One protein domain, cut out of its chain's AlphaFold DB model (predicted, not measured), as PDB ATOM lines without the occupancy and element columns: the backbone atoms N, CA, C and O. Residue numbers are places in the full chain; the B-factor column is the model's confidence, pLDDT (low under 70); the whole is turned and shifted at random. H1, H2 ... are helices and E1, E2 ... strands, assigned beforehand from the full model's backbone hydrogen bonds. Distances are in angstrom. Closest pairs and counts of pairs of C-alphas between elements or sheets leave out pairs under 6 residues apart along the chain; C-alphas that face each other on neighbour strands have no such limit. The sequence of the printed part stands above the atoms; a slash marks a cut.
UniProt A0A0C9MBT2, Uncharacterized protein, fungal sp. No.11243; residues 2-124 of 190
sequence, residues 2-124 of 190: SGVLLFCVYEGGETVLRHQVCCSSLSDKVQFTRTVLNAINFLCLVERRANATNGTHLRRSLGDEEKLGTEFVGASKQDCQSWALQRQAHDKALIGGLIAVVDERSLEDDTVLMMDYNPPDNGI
ATOM      1  N   SER A   2     -11.413  47.158  11.322       70.00
ATOM      2  CA  SER A   2     -10.906  46.353  12.425       70.00
ATOM      3  C   SER A   2     -12.070  45.806  13.262       70.00
ATOM      4  O   SER A   2     -13.081  46.492  13.406       70.00
ATOM      5  N   GLY A   3     -11.972  44.564  13.737       75.88
ATOM      6  CA  GLY A   3     -13.030  43.876  14.484       75.88
ATOM      7  C   GLY A   3     -12.655  43.586  15.938       75.88
ATOM      8  O   GLY A   3     -11.494  43.328  16.244       75.88
ATOM      9  N   VAL A   4     -13.645  43.601  16.823       78.88
ATOM     10  CA  VAL A   4     -13.547  43.244  18.245       78.88
ATOM     11  C   VAL A   4     -14.109  41.841  18.425       78.88
ATOM     12  O   VAL A   4     -15.181  41.529  17.910       78.88
ATOM     13  N   LEU A   5     -13.391  40.974  19.134       80.62
ATOM     14  CA  LEU A   5     -13.829  39.595  19.348       80.62
ATOM     15  C   LEU A   5     -14.929  39.539  20.407       80.62
ATOM     16  O   LEU A   5     -14.737  40.028  21.515       80.62
ATOM     17  N   LEU A   6     -16.050  38.905  20.070       80.62
ATOM     18  CA  LEU A   6     -17.169  38.643  20.964       80.62
ATOM     19  C   LEU A   6     -17.158  37.174  21.387       80.62
ATOM     20  O   LEU A   6     -17.369  36.279  20.564       80.62
ATOM     21  N   PHE A   7     -16.944  36.939  22.676       79.06
ATOM     22  CA  PHE A   7     -17.034  35.627  23.300       79.06
ATOM     23  C   PHE A   7     -18.359  35.497  24.036       79.06
ATOM     24  O   PHE A   7     -18.700  36.331  24.869       79.06
ATOM     25  N   CYS A   8     -19.078  34.412  23.776       76.00
ATOM     26  CA  CYS A   8     -20.205  34.013  24.607       76.00
ATOM     27  C   CYS A   8     -19.704  32.960  25.592       76.00
ATOM     28  O   CYS A   8     -19.430  31.821  25.191       76.00
ATOM     29  N   VAL A   9     -19.548  33.362  26.851       75.06
ATOM     30  CA  VAL A   9     -19.014  32.527  27.927       75.06
ATOM     31  C   VAL A   9     -20.147  32.145  28.862       75.06
ATOM     32  O   VAL A   9     -20.954  32.973  29.264       75.06
ATOM     33  N   TYR A  10     -20.214  30.868  29.217       65.94
ATOM     34  CA  TYR A  10     -21.169  30.387  30.207       65.94
ATOM     35  C   TYR A  10     -20.407  29.763  31.360       65.94
ATOM     36  O   TYR A  10     -19.992  28.612  31.259       65.94
ATOM     37  N   GLU A  11     -20.228  30.492  32.454       61.31
ATOM     38  CA  GLU A  11     -19.805  29.882  33.713       61.31
ATOM     39  C   GLU A  11     -21.003  29.138  34.311       61.31
ATOM     40  O   GLU A  11     -21.628  29.560  35.274       61.31
ATOM     41  N   GLY A  12     -21.364  28.012  33.696       49.53
ATOM     42  CA  GLY A  12     -22.239  27.044  34.331       49.53
ATOM     43  C   GLY A  12     -21.508  26.502  35.541       49.53
ATOM     44  O   GLY A  12     -20.708  25.582  35.399       49.53
ATOM     45  N   GLY A  13     -21.740  27.111  36.700       41.59
ATOM     46  CA  GLY A  13     -21.138  26.694  37.950       41.59
ATOM     47  C   GLY A  13     -21.358  25.202  38.154       41.59
ATOM     48  O   GLY A  13     -22.472  24.747  38.403       41.59
ATOM     49  N   GLU A  14     -20.276  24.432  38.130       41.22
ATOM     50  CA  GLU A  14     -20.255  23.055  38.624       41.22
ATOM     51  C   GLU A  14     -20.264  23.026  40.168       41.22
ATOM     52  O   GLU A  14     -19.732  22.132  40.818       41.22
ATOM     53  N   THR A  15     -20.890  24.026  40.790       37.75
ATOM     54  CA  THR A  15     -21.215  24.027  42.208       37.75
ATOM     55  C   THR A  15     -22.721  23.939  42.344       37.75
ATOM     56  O   THR A  15     -23.472  24.895  42.194       37.75
ATOM     57  N   VAL A  16     -23.150  22.713  42.637       41.94
ATOM     58  CA  VAL A  16     -24.322  22.399  43.449       41.94
ATOM     59  C   VAL A  16     -24.711  23.595  44.321       41.94
ATOM     60  O   VAL A  16     -23.976  23.914  45.245       41.94
ATOM     61  N   LEU A  17     -25.876  24.193  44.077       29.75
ATOM     62  CA  LEU A  17     -26.877  24.458  45.106       29.75
ATOM     63  C   LEU A  17     -28.227  24.752  44.443       29.75
ATOM     64  O   LEU A  17     -28.419  25.701  43.693       29.75
ATOM     65  N   ARG A  18     -29.191  23.889  44.772       34.91
ATOM     66  CA  ARG A  18     -30.623  24.144  44.640       34.91
ATOM     67  C   ARG A  18     -30.938  25.507  45.266       34.91
ATOM     68  O   ARG A  18     -30.974  25.569  46.489       34.91
ATOM     69  N   HIS A  19     -31.196  26.538  44.469       27.05
ATOM     70  CA  HIS A  19     -32.190  27.586  44.741       27.05
ATOM     71  C   HIS A  19     -32.372  28.457  43.492       27.05
ATOM     72  O   HIS A  19     -31.637  29.398  43.237       27.05
ATOM     73  N   GLN A  20     -33.361  28.061  42.696       43.16
ATOM     74  CA  GLN A  20     -34.342  28.915  42.035       43.16
ATOM     75  C   GLN A  20     -34.113  30.439  42.148       43.16
ATOM     76  O   GLN A  20     -34.625  31.054  43.080       43.16
ATOM     77  N   VAL A  21     -33.467  31.038  41.140       28.30
ATOM     78  CA  VAL A  21     -33.798  32.371  40.608       28.30
ATOM     79  C   VAL A  21     -33.640  32.330  39.078       28.30
ATOM     80  O   VAL A  21     -32.634  31.864  38.560       28.30
ATOM     81  N   CYS A  22     -34.737  32.707  38.417       32.56
ATOM     82  CA  CYS A  22     -35.010  33.015  37.008       32.56
ATOM     83  C   CYS A  22     -33.877  32.869  35.976       32.56
ATOM     84  O   CYS A  22     -32.910  33.605  35.982       32.56
ATOM     85  N   CYS A  23     -34.005  31.921  35.045       39.28
ATOM     86  CA  CYS A  23     -34.593  32.169  33.717       39.28
ATOM     87  C   CYS A  23     -33.731  33.062  32.812       39.28
ATOM     88  O   CYS A  23     -33.949  34.260  32.716       39.28
ATOM     89  N   SER A  24     -32.889  32.419  32.011       46.81
ATOM     90  CA  SER A  24     -32.813  32.745  30.588       46.81
ATOM     91  C   SER A  24     -32.520  31.454  29.831       46.81
ATOM     92  O   SER A  24     -31.475  30.819  30.012       46.81
ATOM     93  N   SER A  25     -33.485  30.970  29.047       63.84
ATOM     94  CA  SER A  25     -33.229  29.794  28.214       63.84
ATOM     95  C   SER A  25     -32.117  30.124  27.221       63.84
ATOM     96  O   SER A  25     -31.870  31.285  26.908       63.84
ATOM     97  N   LEU A  26     -31.433  29.107  26.686       64.50
ATOM     98  CA  LEU A  26     -30.417  29.297  25.641       64.50
ATOM     99  C   LEU A  26     -30.918  30.217  24.500       64.50
ATOM    100  O   LEU A  26     -30.126  30.938  23.904       64.50
ATOM    101  N   SER A  27     -32.234  30.234  24.249       73.06
ATOM    102  CA  SER A  27     -32.920  31.161  23.337       73.06
ATOM    103  C   SER A  27     -32.669  32.638  23.632       73.06
ATOM    104  O   SER A  27     -32.434  33.407  22.706       73.06
ATOM    105  N   ASP A  28     -32.701  33.031  24.900       76.62
ATOM    106  CA  ASP A  28     -32.656  34.431  25.317       76.62
ATOM    107  C   ASP A  28     -31.223  34.944  25.151       76.62
ATOM    108  O   ASP A  28     -30.993  36.042  24.652       76.62
ATOM    109  N   LYS A  29     -30.241  34.066  25.406       72.69
ATOM    110  CA  LYS A  29     -28.815  34.334  25.160       72.69
ATOM    111  C   LYS A  29     -28.523  34.531  23.676       72.69
ATOM    112  O   LYS A  29     -27.769  35.429  23.297       72.69
ATOM    113  N   VAL A  30     -29.130  33.699  22.828       79.19
ATOM    114  CA  VAL A  30     -29.019  33.806  21.367       79.19
ATOM    115  C   VAL A  30     -29.632  35.120  20.883       79.19
ATOM    116  O   VAL A  30     -29.009  35.817  20.085       79.19
ATOM    117  N   GLN A  31     -30.817  35.486  21.383       80.56
ATOM    118  CA  GLN A  31     -31.475  36.741  21.013       80.56
ATOM    119  C   GLN A  31     -30.675  37.971  21.452       80.56
ATOM    120  O   GLN A  31     -30.495  38.888  20.649       80.56
ATOM    121  N   PHE A  32     -30.145  37.976  22.675       82.00
ATOM    122  CA  PHE A  32     -29.308  39.070  23.161       82.00
ATOM    123  C   PHE A  32     -28.023  39.201  22.335       82.00
ATOM    124  O   PHE A  32     -27.741  40.261  21.781       82.00
ATOM    125  N   THR A  33     -27.298  38.094  22.139       79.88
ATOM    126  CA  THR A  33     -26.073  38.066  21.320       79.88
ATOM    127  C   THR A  33     -26.340  38.559  19.898       79.88
ATOM    128  O   THR A  33     -25.564  39.342  19.354       79.88
ATOM    129  N   ARG A  34     -27.462  38.145  19.293       82.62
ATOM    130  CA  ARG A  34     -27.891  38.615  17.971       82.62
ATOM    131  C   ARG A  34     -28.148  40.119  17.966       82.62
ATOM    132  O   ARG A  34     -27.701  40.800  17.049       82.62
ATOM    133  N   THR A  35     -28.845  40.629  18.976       83.56
ATOM    134  CA  THR A  35     -29.143  42.061  19.113       83.56
ATOM    135  C   THR A  35     -27.854  42.873  19.204       83.56
ATOM    136  O   THR A  35     -27.682  43.830  18.454       83.56
ATOM    137  N   VAL A  36     -26.910  42.436  20.039       79.75
ATOM    138  CA  VAL A  36     -25.594  43.066  20.208       79.75
ATOM    139  C   VAL A  36     -24.780  43.042  18.910       79.75
ATOM    140  O   VAL A  36     -24.281  44.082  18.484       79.75
ATOM    141  N   LEU A  37     -24.674  41.884  18.246       81.44
ATOM    142  CA  LEU A  37     -23.938  41.752  16.981       81.44
ATOM    143  C   LEU A  37     -24.527  42.629  15.872       81.44
ATOM    144  O   LEU A  37     -23.783  43.264  15.132       81.44
ATOM    145  N   ASN A  38     -25.855  42.689  15.777       80.69
ATOM    146  CA  ASN A  38     -26.535  43.486  14.759       80.69
ATOM    147  C   ASN A  38     -26.492  44.993  15.062       80.69
ATOM    148  O   ASN A  38     -26.554  45.798  14.136       80.69
ATOM    149  N   ALA A  39     -26.399  45.381  16.338       80.88
ATOM    150  CA  ALA A  39     -26.267  46.778  16.742       80.88
ATOM    151  C   ALA A  39     -24.833  47.305  16.562       80.88
ATOM    152  O   ALA A  39     -24.643  48.484  16.261       80.88
ATOM    153  N   ILE A  40     -23.820  46.446  16.732       79.94
ATOM    154  CA  ILE A  40     -22.410  46.848  16.777       79.94
ATOM    155  C   ILE A  40     -21.631  46.206  15.623       79.94
ATOM    156  O   ILE A  40     -21.089  45.107  15.723       79.94
ATOM    157  N   ASN A  41     -21.497  46.961  14.530       77.25
ATOM    158  CA  ASN A  41     -20.931  46.502  13.250       77.25
ATOM    159  C   ASN A  41     -19.465  46.030  13.287       77.25
ATOM    160  O   ASN A  41     -18.983  45.446  12.312       77.25
ATOM    161  N   PHE A  42     -18.732  46.314  14.363       80.31
ATOM    162  CA  PHE A  42     -17.340  45.899  14.519       80.31
ATOM    163  C   PHE A  42     -17.173  44.658  15.404       80.31
ATOM    164  O   PHE A  42     -16.042  44.214  15.574       80.31
ATOM    165  N   LEU A  43     -18.244  44.070  15.950       82.94
ATOM    166  CA  LEU A  43     -18.135  42.821  16.703       82.94
ATOM    167  C   LEU A  43     -18.038  41.603  15.776       82.94
ATOM    168  O   LEU A  43     -18.725  41.481  14.762       82.94
ATOM    169  N   CYS A  44     -17.171  40.677  16.165       83.94
ATOM    170  CA  CYS A  44     -16.904  39.416  15.495       83.94
ATOM    171  C   CYS A  44     -17.164  38.274  16.479       83.94
ATOM    172  O   CYS A  44     -16.407  38.092  17.430       83.94
ATOM    173  N   LEU A  45     -18.208  37.486  16.244       85.00
ATOM    174  CA  LEU A  45     -18.569  36.337  17.063       85.00
ATOM    175  C   LEU A  45     -17.535  35.212  16.955       85.00
ATOM    176  O   LEU A  45     -17.179  34.776  15.853       85.00
ATOM    177  N   VAL A  46     -17.122  34.704  18.118       83.50
ATOM    178  CA  VAL A  46     -16.237  33.549  18.260       83.50
ATOM    179  C   VAL A  46     -17.039  32.333  18.719       83.50
ATOM    180  O   VAL A  46     -17.396  32.207  19.887       83.50
ATOM    181  N   GLU A  47     -17.308  31.411  17.794       77.69
ATOM    182  CA  GLU A  47     -18.069  30.190  18.095       77.69
ATOM    183  C   GLU A  47     -17.163  28.995  18.431       77.69
ATOM    184  O   GLU A  47     -17.503  28.174  19.273       77.69
ATOM    185  N   ARG A  48     -15.987  28.858  17.806       78.19
ATOM    186  CA  ARG A  48     -15.130  27.668  17.977       78.19
ATOM    187  C   ARG A  48     -13.650  28.008  18.000       78.19
ATOM    188  O   ARG A  48     -13.214  28.908  17.284       78.19
ATOM    189  N   ARG A  49     -12.866  27.221  18.743       71.12
ATOM    190  CA  ARG A  49     -11.400  27.320  18.767       71.12
ATOM    191  C   ARG A  49     -10.784  26.805  17.464       71.12
ATOM    192  O   ARG A  49      -9.844  27.412  16.959       71.12
ATOM    193  N   ALA A  50     -11.325  25.713  16.912       56.50
ATOM    194  CA  ALA A  50     -10.737  24.984  15.780       56.50
ATOM    195  C   ALA A  50     -11.026  25.591  14.393       56.50
ATOM    196  O   ALA A  50     -10.235  25.401  13.476       56.50
ATOM    197  N   ASN A  51     -12.119  26.346  14.224       53.31
ATOM    198  CA  ASN A  51     -12.474  26.944  12.923       53.31
ATOM    199  C   ASN A  51     -11.590  28.141  12.533       53.31
ATOM    200  O   ASN A  51     -11.712  28.667  11.430       53.31
ATOM    201  N   ALA A  52     -10.703  28.587  13.420       50.88
ATOM    202  CA  ALA A  52      -9.896  29.778  13.203       50.88
ATOM    203  C   ALA A  52      -8.558  29.520  12.488       50.88
ATOM    204  O   ALA A  52      -7.903  30.480  12.089       50.88
ATOM    205  N   THR A  53      -8.132  28.270  12.291       49.75
ATOM    206  CA  THR A  53      -6.814  27.950  11.704       49.75
ATOM    207  C   THR A  53      -6.639  28.428  10.261       49.75
ATOM    208  O   THR A  53      -5.509  28.672   9.856       49.75
ATOM    209  N   ASN A  54      -7.729  28.663   9.520       53.34
ATOM    210  CA  ASN A  54      -7.672  29.079   8.111       53.34
ATOM    211  C   ASN A  54      -8.174  30.508   7.844       53.34
ATOM    212  O   ASN A  54      -8.360  30.889   6.693       53.34
ATOM    213  N   GLY A  55      -8.397  31.318   8.884       50.94
ATOM    214  CA  GLY A  55      -8.700  32.747   8.723       50.94
ATOM    215  C   GLY A  55     -10.061  33.095   8.112       50.94
ATOM    216  O   GLY A  55     -10.426  34.265   8.044       50.94
ATOM    217  N   THR A  56     -10.845  32.107   7.705       51.41
ATOM    218  CA  THR A  56     -12.096  32.319   6.995       51.41
ATOM    219  C   THR A  56     -13.283  32.186   7.946       51.41
ATOM    220  O   THR A  56     -13.758  31.099   8.259       51.41
ATOM    221  N   HIS A  57     -13.783  33.364   8.334       63.25
ATOM    222  CA  HIS A  57     -15.147  33.646   8.800       63.25
ATOM    223  C   HIS A  57     -15.382  33.651  10.315       63.25
ATOM    224  O   HIS A  57     -16.220  32.921  10.841       63.25
ATOM    225  N   LEU A  58     -14.744  34.605  11.006       75.88
ATOM    226  CA  LEU A  58     -15.418  35.219  12.153       75.88
ATOM    227  C   LEU A  58     -16.732  35.834  11.672       75.88
ATOM    228  O   LEU A  58     -16.783  36.502  10.633       75.88
ATOM    229  N   ARG A  59     -17.804  35.585  12.415       80.25
ATOM    230  CA  ARG A  59     -19.148  35.953  11.983       80.25
ATOM    231  C   ARG A  59     -19.542  37.294  12.554       80.25
ATOM    232  O   ARG A  59     -19.272  37.581  13.710       80.25
ATOM    233  N   ARG A  60     -20.220  38.100  11.747       80.69
ATOM    234  CA  ARG A  60     -20.746  39.407  12.172       80.69
ATOM    235  C   ARG A  60     -22.263  39.416  12.309       80.69
ATOM    236  O   ARG A  60     -22.842  40.422  12.681       80.69
ATOM    237  N   SER A  61     -22.901  38.295  11.993       80.19
ATOM    238  CA  SER A  61     -24.342  38.125  12.090       80.19
ATOM    239  C   SER A  61     -24.699  36.664  12.356       80.19
ATOM    240  O   SER A  61     -23.991  35.729  11.955       80.19
ATOM    241  N   LEU A  62     -25.823  36.493  13.044       79.44
ATOM    242  CA  LEU A  62     -26.497  35.223  13.298       79.44
ATOM    243  C   LEU A  62     -27.827  35.229  12.545       79.44
ATOM    244  O   LEU A  62     -28.528  36.241  12.566       79.44
ATOM    245  N   GLY A  63     -28.188  34.110  11.916       80.12
ATOM    246  CA  GLY A  63     -29.513  33.951  11.313       80.12
ATOM    247  C   GLY A  63     -30.628  33.924  12.365       80.12
ATOM    248  O   GLY A  63     -30.380  33.638  13.542       80.12
ATOM    249  N   ASP A  64     -31.865  34.194  11.945       79.31
ATOM    250  CA  ASP A  64     -33.034  34.295  12.838       79.31
ATOM    251  C   ASP A  64     -33.325  32.989  13.600       79.31
ATOM    252  O   ASP A  64     -33.632  33.013  14.794       79.31
ATOM    253  N   GLU A  65     -33.107  31.844  12.949       81.50
ATOM    254  CA  GLU A  65     -33.373  30.493  13.479       81.50
ATOM    255  C   GLU A  65     -32.097  29.726  13.867       81.50
ATOM    256  O   GLU A  65     -32.104  28.517  14.112       81.50
ATOM    257  N   GLU A  66     -30.959  30.411  13.875       77.94
ATOM    258  CA  GLU A  66     -29.675  29.765  14.068       77.94
ATOM    259  C   GLU A  66     -29.339  29.536  15.541       77.94
ATOM    260  O   GLU A  66     -29.515  30.410  16.391       77.94
ATOM    261  N   LYS A  67     -28.811  28.347  15.840       78.56
ATOM    262  CA  LYS A  67     -28.333  27.995  17.177       78.56
ATOM    263  C   LYS A  67     -26.885  28.433  17.348       78.56
ATOM    264  O   LYS A  67     -26.049  28.119  16.508       78.56
ATOM    265  N   LEU A  68     -26.590  29.065  18.481       74.56
ATOM    266  CA  LEU A  68     -25.226  29.414  18.863       74.56
ATOM    267  C   LEU A  68     -24.457  28.149  19.268       74.56
ATOM    268  O   LEU A  68     -24.814  27.477  20.238       74.56
ATOM    269  N   GLY A  69     -23.403  27.824  18.526       68.00
ATOM    270  CA  GLY A  69     -22.539  26.680  18.811       68.00
ATOM    271  C   GLY A  69     -21.223  27.120  19.434       68.00
ATOM    272  O   GLY A  69     -20.203  27.003  18.764       68.00
ATOM    273  N   THR A  70     -21.242  27.640  20.668       71.00
ATOM    274  CA  THR A  70     -20.022  28.147  21.318       71.00
ATOM    275  C   THR A  70     -19.254  27.056  22.075       71.00
ATOM    276  O   THR A  70     -19.762  26.457  23.017       71.00
ATOM    277  N   GLU A  71     -18.000  26.809  21.688       78.12
ATOM    278  CA  GLU A  71     -17.024  26.002  22.445       78.12
ATOM    279  C   GLU A  71     -16.463  26.755  23.665       78.12
ATOM    280  O   GLU A  71     -15.659  26.208  24.418       78.12
ATOM    281  N   PHE A  72     -16.859  28.017  23.856       76.50
ATOM    282  CA  PHE A  72     -16.430  28.863  24.971       76.50
ATOM    283  C   PHE A  72     -17.413  28.840  26.152       76.50
ATOM    284  O   PHE A  72     -17.213  29.551  27.136       76.50
ATOM    285  N   VAL A  73     -18.442  27.984  26.105       77.50
ATOM    286  CA  VAL A  73     -19.198  27.597  27.307       77.50
ATOM    287  C   VAL A  73     -18.204  27.037  28.332       77.50
ATOM    288  O   VAL A  73     -17.489  26.082  28.045       77.50
ATOM    289  N   GLY A  74     -18.141  27.644  29.515       72.94
ATOM    290  CA  GLY A  74     -17.232  27.268  30.601       72.94
ATOM    291  C   GLY A  74     -15.794  27.765  30.452       72.94
ATOM    292  O   GLY A  74     -14.969  27.446  31.302       72.94
ATOM    293  N   ALA A  75     -15.465  28.520  29.399       82.25
ATOM    294  CA  ALA A  75     -14.130  29.093  29.260       82.25
ATOM    295  C   ALA A  75     -13.898  30.163  30.331       82.25
ATOM    296  O   ALA A  75     -14.740  31.033  30.535       82.25
ATOM    297  N   SER A  76     -12.740  30.140  30.985       82.69
ATOM    298  CA  SER A  76     -12.383  31.233  31.887       82.69
ATOM    299  C   SER A  76     -12.114  32.518  31.096       82.69
ATOM    300  O   SER A  76     -11.746  32.491  29.916       82.69
ATOM    301  N   LYS A  77     -12.205  33.671  31.767       80.38
ATOM    302  CA  LYS A  77     -11.759  34.955  31.201       80.38
ATOM    303  C   LYS A  77     -10.328  34.865  30.648       80.38
ATOM    304  O   LYS A  77     -10.054  35.390  29.570       80.38
ATOM    305  N   GLN A  78      -9.431  34.185  31.359       81.44
ATOM    306  CA  GLN A  78      -8.035  33.989  30.967       81.44
ATOM    307  C   GLN A  78      -7.901  33.118  29.710       81.44
ATOM    308  O   GLN A  78      -7.040  33.393  28.872       81.44
ATOM    309  N   ASP A  79      -8.763  32.112  29.535       83.06
ATOM    310  CA  ASP A  79      -8.793  31.296  28.316       83.06
ATOM    311  C   ASP A  79      -9.232  32.119  27.104       83.06
ATOM    312  O   ASP A  79      -8.597  32.050  26.049       83.06
ATOM    313  N   CYS A  80     -10.284  32.933  27.255       83.69
ATOM    314  CA  CYS A  80     -10.747  33.840  26.203       83.69
ATOM    315  C   CYS A  80      -9.656  34.840  25.809       83.69
ATOM    316  O   CYS A  80      -9.413  35.051  24.621       83.69
ATOM    317  N   GLN A  81      -8.952  35.402  26.793       82.00
ATOM    318  CA  GLN A  81      -7.826  36.313  26.568       82.00
ATOM    319  C   GLN A  81      -6.674  35.628  25.831       82.00
ATOM    320  O   GLN A  81      -6.202  36.130  24.812       82.00
ATOM    321  N   SER A  82      -6.247  34.462  26.315       84.19
ATOM    322  CA  SER A  82      -5.144  33.708  25.715       84.19
ATOM    323  C   SER A  82      -5.455  33.333  24.268       84.19
ATOM    324  O   SER A  82      -4.603  33.465  23.390       84.19
ATOM    325  N   TRP A  83      -6.697  32.923  23.998       84.94
ATOM    326  CA  TRP A  83      -7.147  32.613  22.646       84.94
ATOM    327  C   TRP A  83      -7.208  33.861  21.755       84.94
ATOM    328  O   TRP A  83      -6.743  33.821  20.617       84.94
ATOM    329  N   ALA A  84      -7.734  34.982  22.265       83.75
ATOM    330  CA  ALA A  84      -7.804  36.247  21.531       83.75
ATOM    331  C   ALA A  84      -6.418  36.728  21.080       83.75
ATOM    332  O   ALA A  84      -6.251  37.096  19.918       83.75
ATOM    333  N   LEU A  85      -5.421  36.661  21.967       80.56
ATOM    334  CA  LEU A  85      -4.035  37.036  21.665       80.56
ATOM    335  C   LEU A  85      -3.410  36.147  20.598       80.56
ATOM    336  O   LEU A  85      -2.829  36.644  19.633       80.56
ATOM    337  N   GLN A  86      -3.563  34.828  20.744       82.06
ATOM    338  CA  GLN A  86      -3.104  33.879  19.731       82.06
ATOM    339  C   GLN A  86      -3.744  34.194  18.379       82.06
ATOM    340  O   GLN A  86      -3.076  34.170  17.350       82.06
ATOM    341  N   ARG A  87      -5.033  34.547  18.370       79.94
ATOM    342  CA  ARG A  87      -5.751  34.859  17.138       79.94
ATOM    343  C   ARG A  87      -5.302  36.172  16.502       79.94
ATOM    344  O   ARG A  87      -5.134  36.204  15.287       79.94
ATOM    345  N   GLN A  88      -5.082  37.219  17.292       77.81
ATOM    346  CA  GLN A  88      -4.579  38.511  16.809       77.81
ATOM    347  C   GLN A  88      -3.220  38.375  16.112       77.81
ATOM    348  O   GLN A  88      -2.993  39.028  15.097       77.81
ATOM    349  N   ALA A  89      -2.352  37.468  16.578       77.38
ATOM    350  CA  ALA A  89      -1.085  37.176  15.903       77.38
ATOM    351  C   ALA A  89      -1.271  36.636  14.468       77.38
ATOM    352  O   ALA A  89      -0.398  36.812  13.620       77.38
ATOM    353  N   HIS A  90      -2.413  36.006  14.180       76.81
ATOM    354  CA  HIS A  90      -2.740  35.441  12.868       76.81
ATOM    355  C   HIS A  90      -3.682  36.316  12.027       76.81
ATOM    356  O   HIS A  90      -3.769  36.118  10.816       76.81
ATOM    357  N   ASP A  91      -4.400  37.259  12.639       79.25
ATOM    358  CA  ASP A  91      -5.443  38.053  11.993       79.25
ATOM    359  C   ASP A  91      -5.300  39.538  12.347       79.25
ATOM    360  O   ASP A  91      -5.866  40.036  13.322       79.25
ATOM    361  N   LYS A  92      -4.542  40.256  11.511       74.69
ATOM    362  CA  LYS A  92      -4.266  41.694  11.665       74.69
ATOM    363  C   LYS A  92      -5.518  42.573  11.561       74.69
ATOM    364  O   LYS A  92      -5.445  43.763  11.850       74.69
ATOM    365  N   ALA A  93      -6.657  42.026  11.123       75.56
ATOM    366  CA  ALA A  93      -7.919  42.757  11.085       75.56
ATOM    367  C   ALA A  93      -8.604  42.827  12.460       75.56
ATOM    368  O   ALA A  93      -9.642  43.472  12.586       75.56
ATOM    369  N   LEU A  94      -8.068  42.177  13.492       78.81
ATOM    370  CA  LEU A  94      -8.587  42.280  14.851       78.81
ATOM    371  C   LEU A  94      -7.956  43.460  15.591       78.81
ATOM    372  O   LEU A  94      -6.750  43.680  15.514       78.81
ATOM    373  N   ILE A  95      -8.775  44.218  16.323       71.88
ATOM    374  CA  ILE A  95      -8.292  45.295  17.192       71.88
ATOM    375  C   ILE A  95      -7.542  44.649  18.358       71.88
ATOM    376  O   ILE A  95      -8.130  43.922  19.163       71.88
ATOM    377  N   GLY A  96      -6.230  44.885  18.400       65.50
ATOM    378  CA  GLY A  96      -5.304  44.328  19.379       65.50
ATOM    379  C   GLY A  96      -5.603  44.829  20.786       65.50
ATOM    380  O   GLY A  96      -5.209  45.930  21.139       65.50
ATOM    381  N   GLY A  97      -6.321  44.021  21.558       70.44
ATOM    382  CA  GLY A  97      -6.542  44.215  22.991       70.44
ATOM    383  C   GLY A  97      -8.009  44.194  23.400       70.44
ATOM    384  O   GLY A  97      -8.330  43.701  24.475       70.44
ATOM    385  N   LEU A  98      -8.933  44.614  22.536       80.94
ATOM    386  CA  LEU A  98     -10.338  44.711  22.925       80.94
ATOM    387  C   LEU A  98     -11.067  43.372  22.740       80.94
ATOM    388  O   LEU A  98     -11.158  42.839  21.630       80.94
ATOM    389  N   ILE A  99     -11.610  42.844  23.834       84.44
ATOM    390  CA  ILE A  99     -12.492  41.675  23.841       84.44
ATOM    391  C   ILE A  99     -13.841  42.050  24.452       84.44
ATOM    392  O   ILE A  99     -13.909  42.758  25.455       84.44
ATOM    393  N   ALA A 100     -14.910  41.557  23.848       86.75
ATOM    394  CA  ALA A 100     -16.265  41.647  24.355       86.75
ATOM    395  C   ALA A 100     -16.678  40.270  24.881       86.75
ATOM    396  O   ALA A 100     -16.471  39.257  24.212       86.75
ATOM    397  N   VAL A 101     -17.252  40.221  26.077       85.94
ATOM    398  CA  VAL A 101     -17.757  38.993  26.689       85.94
ATOM    399  C   VAL A 101     -19.233  39.174  27.003       85.94
ATOM    400  O   VAL A 101     -19.624  40.127  27.674       85.94
ATOM    401  N   VAL A 102     -20.032  38.239  26.502       84.31
ATOM    402  CA  VAL A 102     -21.432  38.050  26.877       84.31
ATOM    403  C   VAL A 102     -21.459  36.865  27.826       84.31
ATOM    404  O   VAL A 102     -21.190  35.735  27.403       84.31
ATOM    405  N   ASP A 103     -21.724  37.135  29.100       84.50
ATOM    406  CA  ASP A 103     -21.862  36.121  30.145       84.50
ATOM    407  C   ASP A 103     -23.309  36.050  30.665       84.50
ATOM    408  O   ASP A 103     -24.242  36.517  30.011       84.50
ATOM    409  N   GLU A 104     -23.534  35.382  31.797       81.44
ATOM    410  CA  GLU A 104     -24.866  35.308  32.403       81.44
ATOM    411  C   GLU A 104     -25.392  36.676  32.854       81.44
ATOM    412  O   GLU A 104     -26.568  36.962  32.643       81.44
ATOM    413  N   ARG A 105     -24.521  37.547  33.375       79.50
ATOM    414  CA  ARG A 105     -24.905  38.874  33.871       79.50
ATOM    415  C   ARG A 105     -25.380  39.770  32.743       79.50
ATOM    416  O   ARG A 105     -26.345  40.497  32.929       79.50
ATOM    417  N   SER A 106     -24.788  39.620  31.557       83.19
ATOM    418  CA  SER A 106     -25.217  40.336  30.354       83.19
ATOM    419  C   SER A 106     -26.703  40.188  30.030       83.19
ATOM    420  O   SER A 106     -27.266  41.034  29.347       83.19
ATOM    421  N   LEU A 107     -27.336  39.108  30.486       80.19
ATOM    422  CA  LEU A 107     -28.759  38.842  30.269       80.19
ATOM    423  C   LEU A 107     -29.633  39.365  31.402       80.19
ATOM    424  O   LEU A 107     -30.840  39.499  31.224       80.19
ATOM    425  N   GLU A 108     -29.043  39.592  32.571       82.38
ATOM    426  CA  GLU A 108     -29.733  40.137  33.734       82.38
ATOM    427  C   GLU A 108     -29.826  41.662  33.653       82.38
ATOM    428  O   GLU A 108     -30.835  42.232  34.064       82.38
ATOM    429  N   ASP A 109     -28.784  42.316  33.132       85.50
ATOM    430  CA  ASP A 109     -28.652  43.776  33.132       85.50
ATOM    431  C   ASP A 109     -28.530  44.419  31.741       85.50
ATOM    432  O   ASP A 109     -28.352  45.634  31.643       85.50
ATOM    433  N   ASP A 110     -28.660  43.628  30.672       81.50
ATOM    434  CA  ASP A 110     -28.508  44.056  29.277       81.50
ATOM    435  C   ASP A 110     -27.142  44.716  28.966       81.50
ATOM    436  O   ASP A 110     -27.026  45.533  28.043       81.50
ATOM    437  N   THR A 111     -26.074  44.368  29.697       83.69
ATOM    438  CA  THR A 111     -24.726  44.918  29.471       83.69
ATOM    439  C   THR A 111     -23.763  43.929  28.809       83.69
ATOM    440  O   THR A 111     -23.833  42.719  28.991       83.69
ATOM    441  N   VAL A 112     -22.804  44.429  28.024       83.69
ATOM    442  CA  VAL A 112     -21.715  43.613  27.457       83.69
ATOM    443  C   VAL A 112     -20.417  43.990  28.145       83.69
ATOM    444  O   VAL A 112     -20.028  45.160  28.148       83.69
ATOM    445  N   LEU A 113     -19.708  43.002  28.693       84.00
ATOM    446  CA  LEU A 113     -18.418  43.251  29.317       84.00
ATOM    447  C   LEU A 113     -17.363  43.490  28.234       84.00
ATOM    448  O   LEU A 113     -16.907  42.560  27.574       84.00
ATOM    449  N   MET A 114     -16.945  44.741  28.083       82.69
ATOM    450  CA  MET A 114     -15.838  45.138  27.214       82.69
ATOM    451  C   MET A 114     -14.554  45.208  28.040       82.69
ATOM    452  O   MET A 114     -14.513  45.855  29.086       82.69
ATOM    453  N   MET A 115     -13.495  44.537  27.595       81.94
ATOM    454  CA  MET A 115     -12.205  44.527  28.281       81.94
ATOM    455  C   MET A 115     -11.092  44.891  27.316       81.94
ATOM    456  O   MET A 115     -10.906  44.217  26.305       81.94
ATOM    457  N   ASP A 116     -10.328  45.917  27.676       81.12
ATOM    458  CA  ASP A 116      -9.051  46.227  27.043       81.12
ATOM    459  C   ASP A 116      -7.942  45.394  27.701       81.12
ATOM    460  O   ASP A 116      -7.490  45.650  28.824       81.12
ATOM    461  N   TYR A 117      -7.542  44.335  27.012       71.62
ATOM    462  CA  TYR A 117      -6.388  43.535  27.355       71.62
ATOM    463  C   TYR A 117      -5.128  44.201  26.804       71.62
ATOM    464  O   TYR A 117      -4.817  44.104  25.620       71.62
ATOM    465  N   ASN A 118      -4.362  44.809  27.704       65.81
ATOM    466  CA  ASN A 118      -2.975  45.148  27.433       65.81
ATOM    467  C   ASN A 118      -2.114  44.021  28.015       65.81
ATOM    468  O   ASN A 118      -2.211  43.784  29.228       65.81
ATOM    469  N   PRO A 119      -1.335  43.286  27.199       59.66
ATOM    470  CA  PRO A 119      -0.381  42.330  27.736       59.66
ATOM    471  C   PRO A 119       0.516  43.037  28.763       59.66
ATOM    472  O   PRO A 119       0.879  44.197  28.560       59.66
ATOM    473  N   PRO A 120       0.851  42.380  29.885       54.81
ATOM    474  CA  PRO A 120       1.810  42.939  30.822       54.81
ATOM    475  C   PRO A 120       3.149  43.119  30.089       54.81
ATOM    476  O   PRO A 120       3.798  42.139  29.744       54.81
ATOM    477  N   ASP A 121       3.490  44.382  29.833       55.62
ATOM    478  CA  ASP A 121       4.722  44.890  29.223       55.62
ATOM    479  C   ASP A 121       5.067  44.406  27.806       55.62
ATOM    480  O   ASP A 121       5.732  43.398  27.606       55.62
ATOM    481  N   ASN A 122       4.700  45.238  26.826       47.75
ATOM    482  CA  ASN A 122       5.622  45.803  25.833       47.75
ATOM    483  C   ASN A 122       5.110  47.218  25.535       47.75
ATOM    484  O   ASN A 122       4.268  47.422  24.665       47.75
ATOM    485  N   GLY A 123       5.511  48.166  26.383       50.28
ATOM    486  CA  GLY A 123       4.905  49.485  26.502       50.28
ATOM    487  C   GLY A 123       4.783  50.265  25.196       50.28
ATOM    488  O   GLY A 123       5.771  50.754  24.669       50.28
ATOM    489  N   ILE A 124       3.539  50.495  24.784       44.50
ATOM    490  CA  ILE A 124       3.054  51.839  24.467       44.50
ATOM    491  C   ILE A 124       1.681  51.942  25.145       44.50
ATOM    492  O   ILE A 124       0.751  51.240  24.743       44.50
TER     493      ILE A 124
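Overview. This is residues 2 to 124 of the 190 residues of an uncharacterized protein of fungal sp. No.11243 (UniProt A0A0C9MBT2). You are looking at a strongly twisted four-stranded sheet sandwiched between two long helices, H1 over one face and H2 over the other. The loop of residues 15 to 21 sticks out far from this body, and the long unnamed stretch of residues 47 to 76 loops past the E2 edge of the sheet. The printed part has 123 residues, with three named helices and four named strands in the order E1, H1, E2, H2, E3, H3, E4; the sheet is mixed, in the order E2, E1, E3, E4. The class is mixed, helices and strands, though under half of the residues are in named elements. The whole is compact, with a radius of gyration of the C-alphas of 14.9 A and spans of 46 by 33 by 26 A.

Along the chain. Find C-alpha 3 at (-13.030, 43.876, 14.484), where E1 begins; it runs over residues 3 to 8, 15.9 A. H1, residues 26 to 39, covers 20.0 A from C-alpha 26 at (-30.417, 29.297, 25.641). E2 is residues 43 to 46, and H2, residues 77 to 90, covers 20.4 A. E3, residues 94 to 102, is 18.1 A long and bends by 95 degrees at residue 97. After H3, residues 105 to 108, E4 takes residues 113 to 116 and ends at C-alpha 116 at (-9.051, 46.227, 27.043).

Arrangement. Start at E1, an inner strand. It is parallel to E2, with N 44 and O 4 2.8 A apart, and parallel to E3, with N 100 and O 5 2.8 A apart; these pairs are within hydrogen-bond range. E3 and E4 are antiparallel at 157 degrees, with N 101 and O 113 2.8 A apart, also within range. E1, H1, E2 form a strand-helix-strand unit, two parallel neighbour strands with a helix between, and its crossover is right-handed. E2, H2, E3 form a split one, with E1 between the two strands, also right-handed. H1 is on the sheet at a height of 10.1 A; its closest C-alphas to E2 are those of Leu 37 and Leu 43, 5.9 A. H2 is on the opposite face at 8.7 A; its closest C-alphas to E3 are those of Gln 88 and Leu 94, 5.8 A. These three layers have helices on both faces of the sheet. H3 is not on the sheet; it only just touches H1, through residues 28 to 32 of H1 alone, with 3 pairs of C-alphas within 8 A, the closest Lys 29 and Leu 107 at 6.8 A. Every O i to N i+4 pair is within hydrogen-bond range in H1, 9 of 10 are in H2, and H3 is too short for one.

Size, cuts and confidence. The C-alphas farthest apart, Arg 18 and Ile 124, are 48.0 A apart. The printed part has no cut. The links E1 to H1 and E2 to H2 are long. Mean pLDDT of the printed part is 71.4; look for values under 70 at residues 10 to 26, 50 to 57, 69, 96 and 118 to 124.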